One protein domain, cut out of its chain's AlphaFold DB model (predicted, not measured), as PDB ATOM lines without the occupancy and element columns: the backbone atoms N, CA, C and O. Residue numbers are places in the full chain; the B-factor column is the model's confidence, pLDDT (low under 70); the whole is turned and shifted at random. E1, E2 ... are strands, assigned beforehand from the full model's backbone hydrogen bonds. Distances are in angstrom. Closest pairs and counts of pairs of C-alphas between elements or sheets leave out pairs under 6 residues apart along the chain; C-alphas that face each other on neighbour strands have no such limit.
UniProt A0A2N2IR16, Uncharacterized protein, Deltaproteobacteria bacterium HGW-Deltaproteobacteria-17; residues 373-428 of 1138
ATOM      1  N   THR A 373     105.081 106.305  29.385       81.75
ATOM      2  CA  THR A 373     104.572 105.886  28.069       81.75
ATOM      3  C   THR A 373     103.411 104.898  28.225       81.75
ATOM      4  O   THR A 373     103.470 104.011  29.077       81.75
ATOM      5  N   CYS A 374     102.350 105.064  27.422       83.56
ATOM      6  CA  CYS A 374     101.127 104.251  27.474       83.56
ATOM      7  C   CYS A 374     101.070 103.228  26.332       83.56
ATOM      8  O   CYS A 374     101.349 103.578  25.185       83.56
ATOM      9  N   THR A 375     100.651 101.996  26.623       84.50
ATOM     10  CA  THR A 375     100.299 100.967  25.632       84.50
ATOM     11  C   THR A 375      98.906 100.396  25.906       84.50
ATOM     12  O   THR A 375      98.455 100.368  27.051       84.50
ATOM     13  N   VAL A 376      98.201  99.958  24.857       81.75
ATOM     14  CA  VAL A 376      96.846  99.389  24.969       81.75
ATOM     15  C   VAL A 376      96.926  97.869  25.091       81.75
ATOM     16  O   VAL A 376      97.547  97.212  24.257       81.75
ATOM     17  N   VAL A 377      96.288  97.305  26.117       80.12
ATOM     18  CA  VAL A 377      96.184  95.857  26.346       80.12
ATOM     19  C   VAL A 377      94.738  95.529  26.724       80.12
ATOM     20  O   VAL A 377      94.236  96.070  27.705       80.12
ATOM     21  N   ASN A 378      94.074  94.644  25.966       80.38
ATOM     22  CA  ASN A 378      92.660  94.264  26.152       80.38
ATOM     23  C   ASN A 378      91.711  95.476  26.236       80.38
ATOM     24  O   ASN A 378      90.938  95.597  27.184       80.38
ATOM     25  N   ASP A 379      91.822  96.400  25.278       79.75
ATOM     26  CA  ASP A 379      91.042  97.644  25.216       79.75
ATOM     27  C   ASP A 379      91.189  98.566  26.467       79.75
ATOM     28  O   ASP A 379      90.347  99.430  26.708       79.75
ATOM     29  N   ALA A 380      92.286  98.450  27.245       78.75
ATOM     30  CA  ALA A 380      92.603  99.275  28.430       78.75
ATOM     31  C   ALA A 380      94.062  99.819  28.440       78.75
ATOM     32  O   ALA A 380      94.930  99.231  27.788       78.75
ATOM     33  N   PRO A 381      94.375 100.922  29.162       78.56
ATOM     34  CA  PRO A 381      95.707 101.540  29.158       78.56
ATOM     35  C   PRO A 381      96.686 100.898  30.163       78.56
ATOM     36  O   PRO A 381      96.311 100.552  31.283       78.56
ATOM     37  N   SER A 382      97.966 100.799  29.788       84.06
ATOM     38  CA  SER A 382      99.077 100.260  30.593       84.06
ATOM     39  C   SER A 382     100.310 101.178  30.523       84.06
ATOM     40  O   SER A 382     100.650 101.639  29.436       84.06
ATOM     41  N   CYS A 383     100.986 101.457  31.649       85.50
ATOM     42  CA  CYS A 383     101.973 102.546  31.764       85.50
ATOM     43  C   CYS A 383     103.394 102.116  32.168       85.50
ATOM     44  O   CYS A 383     103.574 101.340  33.106       85.50
ATOM     45  N   ALA A 384     104.410 102.723  31.541       85.25
ATOM     46  CA  ALA A 384     105.822 102.640  31.936       85.25
ATOM     47  C   ALA A 384     106.383 104.026  32.336       85.25
ATOM     48  O   ALA A 384     106.393 104.937  31.513       85.25
ATOM     49  N   CYS A 385     106.844 104.205  33.584       84.00
ATOM     50  CA  CYS A 385     107.102 105.529  34.186       84.00
ATOM     51  C   CYS A 385     108.491 106.140  33.920       84.00
ATOM     52  O   CYS A 385     109.493 105.433  33.833       84.00
ATOM     53  N   ALA A 386     108.543 107.475  33.856       78.62
ATOM     54  CA  ALA A 386     109.740 108.298  33.694       78.62
ATOM     55  C   ALA A 386     110.515 108.508  35.016       78.62
ATOM     56  O   ALA A 386     109.988 108.310  36.113       78.62
ATOM     57  N   THR A 387     111.780 108.937  34.919       77.12
ATOM     58  CA  THR A 387     112.679 109.188  36.063       77.12
ATOM     59  C   THR A 387     112.044 110.127  37.094       77.12
ATOM     60  O   THR A 387     111.528 111.182  36.737       77.12
ATOM     61  N   GLY A 388     112.094 109.744  38.373       72.12
ATOM     62  CA  GLY A 388     111.453 110.474  39.473       72.12
ATOM     63  C   GLY A 388     110.036 109.994  39.815       72.12
ATOM     64  O   GLY A 388     109.555 110.326  40.893       72.12
ATOM     65  N   TRP A 389     109.400 109.151  38.986       81.81
ATOM     66  CA  TRP A 389     108.013 108.690  39.165       81.81
ATOM     67  C   TRP A 389     107.874 107.173  39.335       81.81
ATOM     68  O   TRP A 389     108.690 106.388  38.854       81.81
ATOM     69  N   THR A 390     106.813 106.738  40.017       80.62
ATOM     70  CA  THR A 390     106.499 105.324  40.260       80.62
ATOM     71  C   THR A 390     104.987 105.069  40.416       80.62
ATOM     72  O   THR A 390     104.204 105.998  40.644       80.62
ATOM     73  N   GLY A 391     104.566 103.802  40.287       76.94
ATOM     74  CA  GLY A 391     103.170 103.336  40.386       76.94
ATOM     75  C   GLY A 391     102.509 102.964  39.044       76.94
ATOM     76  O   GLY A 391     103.014 103.316  37.987       76.94
ATOM     77  N   ALA A 392     101.360 102.270  39.083       75.00
ATOM     78  CA  ALA A 392     100.671 101.708  37.899       75.00
ATOM     79  C   ALA A 392     100.185 102.747  36.867       75.00
ATOM     80  O   ALA A 392     100.005 102.419  35.702       75.00
ATOM     81  N   THR A 393      99.995 103.996  37.292       79.69
ATOM     82  CA  THR A 393      99.656 105.148  36.438       79.69
ATOM     83  C   THR A 393     100.706 106.262  36.535       79.69
ATOM     84  O   THR A 393     100.456 107.379  36.094       79.69
ATOM     85  N   CYS A 394     101.876 105.983  37.127       83.81
ATOM     86  CA  CYS A 394     102.966 106.946  37.336       83.81
ATOM     87  C   CYS A 394     102.590 108.167  38.194       83.81
ATOM     88  O   CYS A 394     103.023 109.280  37.923       83.81
ATOM     89  N   ALA A 395     101.779 107.962  39.236       79.12
ATOM     90  CA  ALA A 395     101.178 109.041  40.026       79.12
ATOM     91  C   ALA A 395     101.966 109.464  41.288       79.12
ATOM     92  O   ALA A 395     101.517 110.353  42.006       79.12
ATOM     93  N   THR A 396     103.097 108.825  41.617       83.12
ATOM     94  CA  THR A 396     103.817 109.074  42.890       83.12
ATOM     95  C   THR A 396     105.328 109.237  42.714       83.12
ATOM     96  O   THR A 396     105.888 108.688  41.768       83.12
ATOM     97  N   CYS A 397     105.991 109.963  43.625       79.50
ATOM     98  CA  CYS A 397     107.427 110.256  43.538       79.50
ATOM     99  C   CYS A 397     108.319 109.100  43.997       79.50
ATOM    100  O   CYS A 397     108.040 108.430  44.992       79.50
ATOM    101  N   ALA A 398     109.442 108.924  43.308       78.25
ATOM    102  CA  ALA A 398     110.534 108.054  43.718       78.25
ATOM    103  C   ALA A 398     111.354 108.679  44.868       78.25
ATOM    104  O   ALA A 398     111.412 109.896  45.033       78.25
ATOM    105  N   THR A 399     112.023 107.847  45.669       79.25
ATOM    106  CA  THR A 399     112.798 108.268  46.851       79.25
ATOM    107  C   THR A 399     113.872 109.317  46.525       79.25
ATOM    108  O   THR A 399     114.628 109.153  45.571       79.25
ATOM    109  N   GLY A 400     113.973 110.368  47.349       71.19
ATOM    110  CA  GLY A 400     114.888 111.507  47.151       71.19
ATOM    111  C   GLY A 400     114.284 112.658  46.336       71.19
ATOM    112  O   GLY A 400     114.842 113.757  46.333       71.19
ATOM    113  N   TYR A 401     113.123 112.419  45.715       79.12
ATOM    114  CA  TYR A 401     112.334 113.395  44.972       79.12
ATOM    115  C   TYR A 401     111.029 113.692  45.705       79.12
ATOM    116  O   TYR A 401     110.422 112.832  46.341       79.12
ATOM    117  N   THR A 402     110.599 114.939  45.618       75.44
ATOM    118  CA  THR A 402     109.436 115.499  46.301       75.44
ATOM    119  C   THR A 402     108.751 116.515  45.392       75.44
ATOM    120  O   THR A 402     109.239 116.846  44.308       75.44
ATOM    121  N   GLY A 403     107.602 117.017  45.842       70.75
ATOM    122  CA  GLY A 403     106.803 117.985  45.097       70.75
ATOM    123  C   GLY A 403     105.852 117.334  44.093       70.75
ATOM    124  O   GLY A 403     105.959 116.156  43.769       70.75
ATOM    125  N   ALA A 404     104.901 118.128  43.601       67.56
ATOM    126  CA  ALA A 404     103.795 117.659  42.761       67.56
ATOM    127  C   ALA A 404     104.221 117.115  41.386       67.56
ATOM    128  O   ALA A 404     103.423 116.446  40.746       67.56
ATOM    129  N   LEU A 405     105.451 117.403  40.942       70.06
ATOM    130  CA  LEU A 405     106.016 116.934  39.672       70.06
ATOM    131  C   LEU A 405     107.199 115.958  39.848       70.06
ATOM    132  O   LEU A 405     107.888 115.650  38.876       70.06
ATOM    133  N   CYS A 406     107.467 115.523  41.085       76.19
ATOM    134  CA  CYS A 406     108.508 114.553  41.446       76.19
ATOM    135  C   CYS A 406     109.892 114.791  40.821       76.19
ATOM    136  O   CYS A 406     110.660 113.866  40.575       76.19
ATOM    137  N   ASN A 407     110.214 116.058  40.584       73.00
ATOM    138  CA  ASN A 407     111.447 116.537  39.966       73.00
ATOM    139  C   ASN A 407     112.232 117.466  40.909       73.00
ATOM    140  O   ASN A 407     113.245 118.037  40.513       73.00
ATOM    141  N   THR A 408     111.753 117.639  42.145       77.25
ATOM    142  CA  THR A 408     112.371 118.503  43.152       77.25
ATOM    143  C   THR A 408     113.043 117.652  44.212       77.25
ATOM    144  O   THR A 408     112.454 116.708  44.726       77.25
ATOM    145  N   CYS A 409     114.268 117.987  44.578       77.44
ATOM    146  CA  CYS A 409     115.006 117.227  45.577       77.44
ATOM    147  C   CYS A 409     114.502 117.503  46.988       77.44
ATOM    148  O   CYS A 409     114.144 118.637  47.311       77.44
ATOM    149  N   ASP A 410     114.474 116.466  47.826       80.31
ATOM    150  CA  ASP A 410     114.061 116.568  49.228       80.31
ATOM    151  C   ASP A 410     115.083 117.350  50.077       80.31
ATOM    152  O   ASP A 410     115.905 116.794  50.815       80.31
ATOM    153  N   THR A 411     115.045 118.673  49.959       72.62
ATOM    154  CA  THR A 411     115.955 119.585  50.668       72.62
ATOM    155  C   THR A 411     115.783 119.535  52.183       72.62
ATOM    156  O   THR A 411     116.760 119.755  52.902       72.62
ATOM    157  N   ALA A 412     114.594 119.175  52.681       71.25
ATOM    158  CA  ALA A 412     114.331 119.025  54.113       71.25
ATOM    159  C   ALA A 412     115.156 117.884  54.728       71.25
ATOM    160  O   ALA A 412     115.570 117.973  55.884       71.25
ATOM    161  N   ASN A 413     115.455 116.856  53.932       68.00
ATOM    162  CA  ASN A 413     116.314 115.736  54.308       68.00
ATOM    163  C   ASN A 413     117.745 115.856  53.746       68.00
ATOM    164  O   ASN A 413     118.488 114.876  53.715       68.00
ATOM    165  N   GLY A 414     118.158 117.065  53.345       66.94
ATOM    166  CA  GLY A 414     119.536 117.384  52.969       66.94
ATOM    167  C   GLY A 414     119.887 117.167  51.496       66.94
ATOM    168  O   GLY A 414     121.076 117.233  51.171       66.94
ATOM    169  N   TYR A 415     118.901 116.945  50.614       79.62
ATOM    170  CA  TYR A 415     119.125 116.714  49.185       79.62
ATOM    171  C   TYR A 415     118.912 117.970  48.323       79.62
ATOM    172  O   TYR A 415     117.869 118.607  48.385       79.62
ATOM    173  N   VAL A 416     119.873 118.313  47.468       76.81
ATOM    174  CA  VAL A 416     119.795 119.354  46.431       76.81
ATOM    175  C   VAL A 416     119.944 118.734  45.043       76.81
ATOM    176  O   VAL A 416     120.412 117.608  44.892       76.81
ATOM    177  N   ALA A 417     119.532 119.462  44.011       72.12
ATOM    178  CA  ALA A 417     119.708 119.014  42.636       72.12
ATOM    179  C   ALA A 417     121.197 118.920  42.285       72.12
ATOM    180  O   ALA A 417     121.961 119.836  42.596       72.12
ATOM    181  N   SER A 418     121.596 117.828  41.629       70.38
ATOM    182  CA  SER A 418     122.936 117.745  41.057       70.38
ATOM    183  C   SER A 418     123.041 118.718  39.898       70.38
ATOM    184  O   SER A 418     122.181 118.786  39.019       70.38
ATOM    185  N   THR A 419     124.138 119.450  39.887       66.69
ATOM    186  CA  THR A 419     124.520 120.342  38.797       66.69
ATOM    187  C   THR A 419     125.357 119.626  37.728       66.69
ATOM    188  O   THR A 419     125.602 120.203  36.673       66.69
ATOM    189  N   LEU A 420     125.751 118.363  37.958       66.44
ATOM    190  CA  LEU A 420     126.502 117.522  37.012       66.44
ATOM    191  C   LEU A 420     125.627 116.502  36.267       66.44
ATOM    192  O   LEU A 420     125.908 116.203  35.107       66.44
ATOM    193  N   VAL A 421     124.573 115.972  36.899       67.56
ATOM    194  CA  VAL A 421     123.603 115.062  36.260       67.56
ATOM    195  C   VAL A 421     122.198 115.671  36.347       67.56
ATOM    196  O   VAL A 421     121.515 115.519  37.367       67.56
ATOM    197  N   PRO A 422     121.755 116.378  35.292       59.75
ATOM    198  CA  PRO A 422     120.494 117.105  35.294       59.75
ATOM    199  C   PRO A 422     119.299 116.205  35.624       59.75
ATOM    200  O   PRO A 422     119.167 115.106  35.089       59.75
ATOM    201  N   GLY A 423     118.418 116.686  36.501       65.12
ATOM    202  CA  GLY A 423     117.193 115.980  36.886       65.12
ATOM    203  C   GLY A 423     117.380 114.916  37.965       65.12
ATOM    204  O   GLY A 423     116.441 114.167  38.217       65.12
ATOM    205  N   THR A 424     118.553 114.850  38.608       73.12
ATOM    206  CA  THR A 424     118.793 113.943  39.735       73.12
ATOM    207  C   THR A 424     119.142 114.654  41.038       73.12
ATOM    208  O   THR A 424     119.702 115.749  41.040       73.12
ATOM    209  N   CYS A 425     118.791 114.025  42.159       79.56
ATOM    210  CA  CYS A 425     118.934 114.584  43.503       79.56
ATOM    211  C   CYS A 425     120.101 113.969  44.290       79.56
ATOM    212  O   CYS A 425     120.206 112.747  44.389       79.56
ATOM    213  N   ILE A 426     120.953 114.825  44.871       74.62
ATOM    214  CA  ILE A 426     122.182 114.517  45.644       74.62
ATOM    215  C   ILE A 426     122.206 115.309  46.965       74.62
ATOM    216  O   ILE A 426     121.278 116.050  47.209       74.62
ATOM    217  N   THR A 427     123.220 115.222  47.833       76.81
ATOM    218  CA  THR A 427     123.279 115.957  49.126       76.81
ATOM    219  C   THR A 427     123.947 117.359  49.052       76.81
ATOM    220  O   THR A 427     124.812 117.571  48.208       76.81
ATOM    221  N   ASN A 428     123.569 118.338  49.907       73.06
ATOM    222  CA  ASN A 428     123.969 119.774  49.798       73.06
ATOM    223  C   ASN A 428     125.432 120.117  50.208       73.06
ATOM    224  O   ASN A 428     125.802 119.862  51.356       73.06
TER     225      ASN A 428
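Overview. This is residues 373 to 428 of the 1138 residues of an uncharacterized protein of Deltaproteobacteria bacterium HGW-Deltaproteobacteria-17 (UniProt A0A2N2IR16). With little regular structure, this is a long rod with a strand hairpin toward each end, E1 and E2 at one and E3 and E4 at the other, joined by residues 386 to 414, which wind between them with two short pairings. The printed part has 56 residues, 17 of them in four named strands, and no named helix; the class is all strand, both sheets antiparallel. It is loose, radius of gyration of the C-alphas 13.9 A, spanning 47 by 21 by 13 A.

Along the chain. E2, residues 380 to 385, is 16.8 A long; E1, residues 373 to 377, begins at C-alpha 373 (104.572, 105.886, 28.069). E3 is residues 415 to 417; E4, residues 425 to 427, ends at C-alpha 427 (123.279, 115.957, 49.126).

Arrangement. Hairpin E1 and E2 is antiparallel at 150 degrees, with N 375 and O 382 2.8 A apart, within hydrogen-bond range. Residues 389 to 390 pair with 396 to 397, and 401 to 402 with 408 to 409, both antiparallel. Hairpin E3 and E4 is antiparallel at 128 degrees, with N 416 to O 426 at 2.7 A. E2 and E3 are apart.

Size, cuts and confidence. The C-alphas of Asn 378 and Asn 428, the farthest apart, are 46.8 A apart. The printed part has no cut; the link from E2 to E3 is long. Residues 404, 413 to 414 and 419 to 423 have pLDDT under 70.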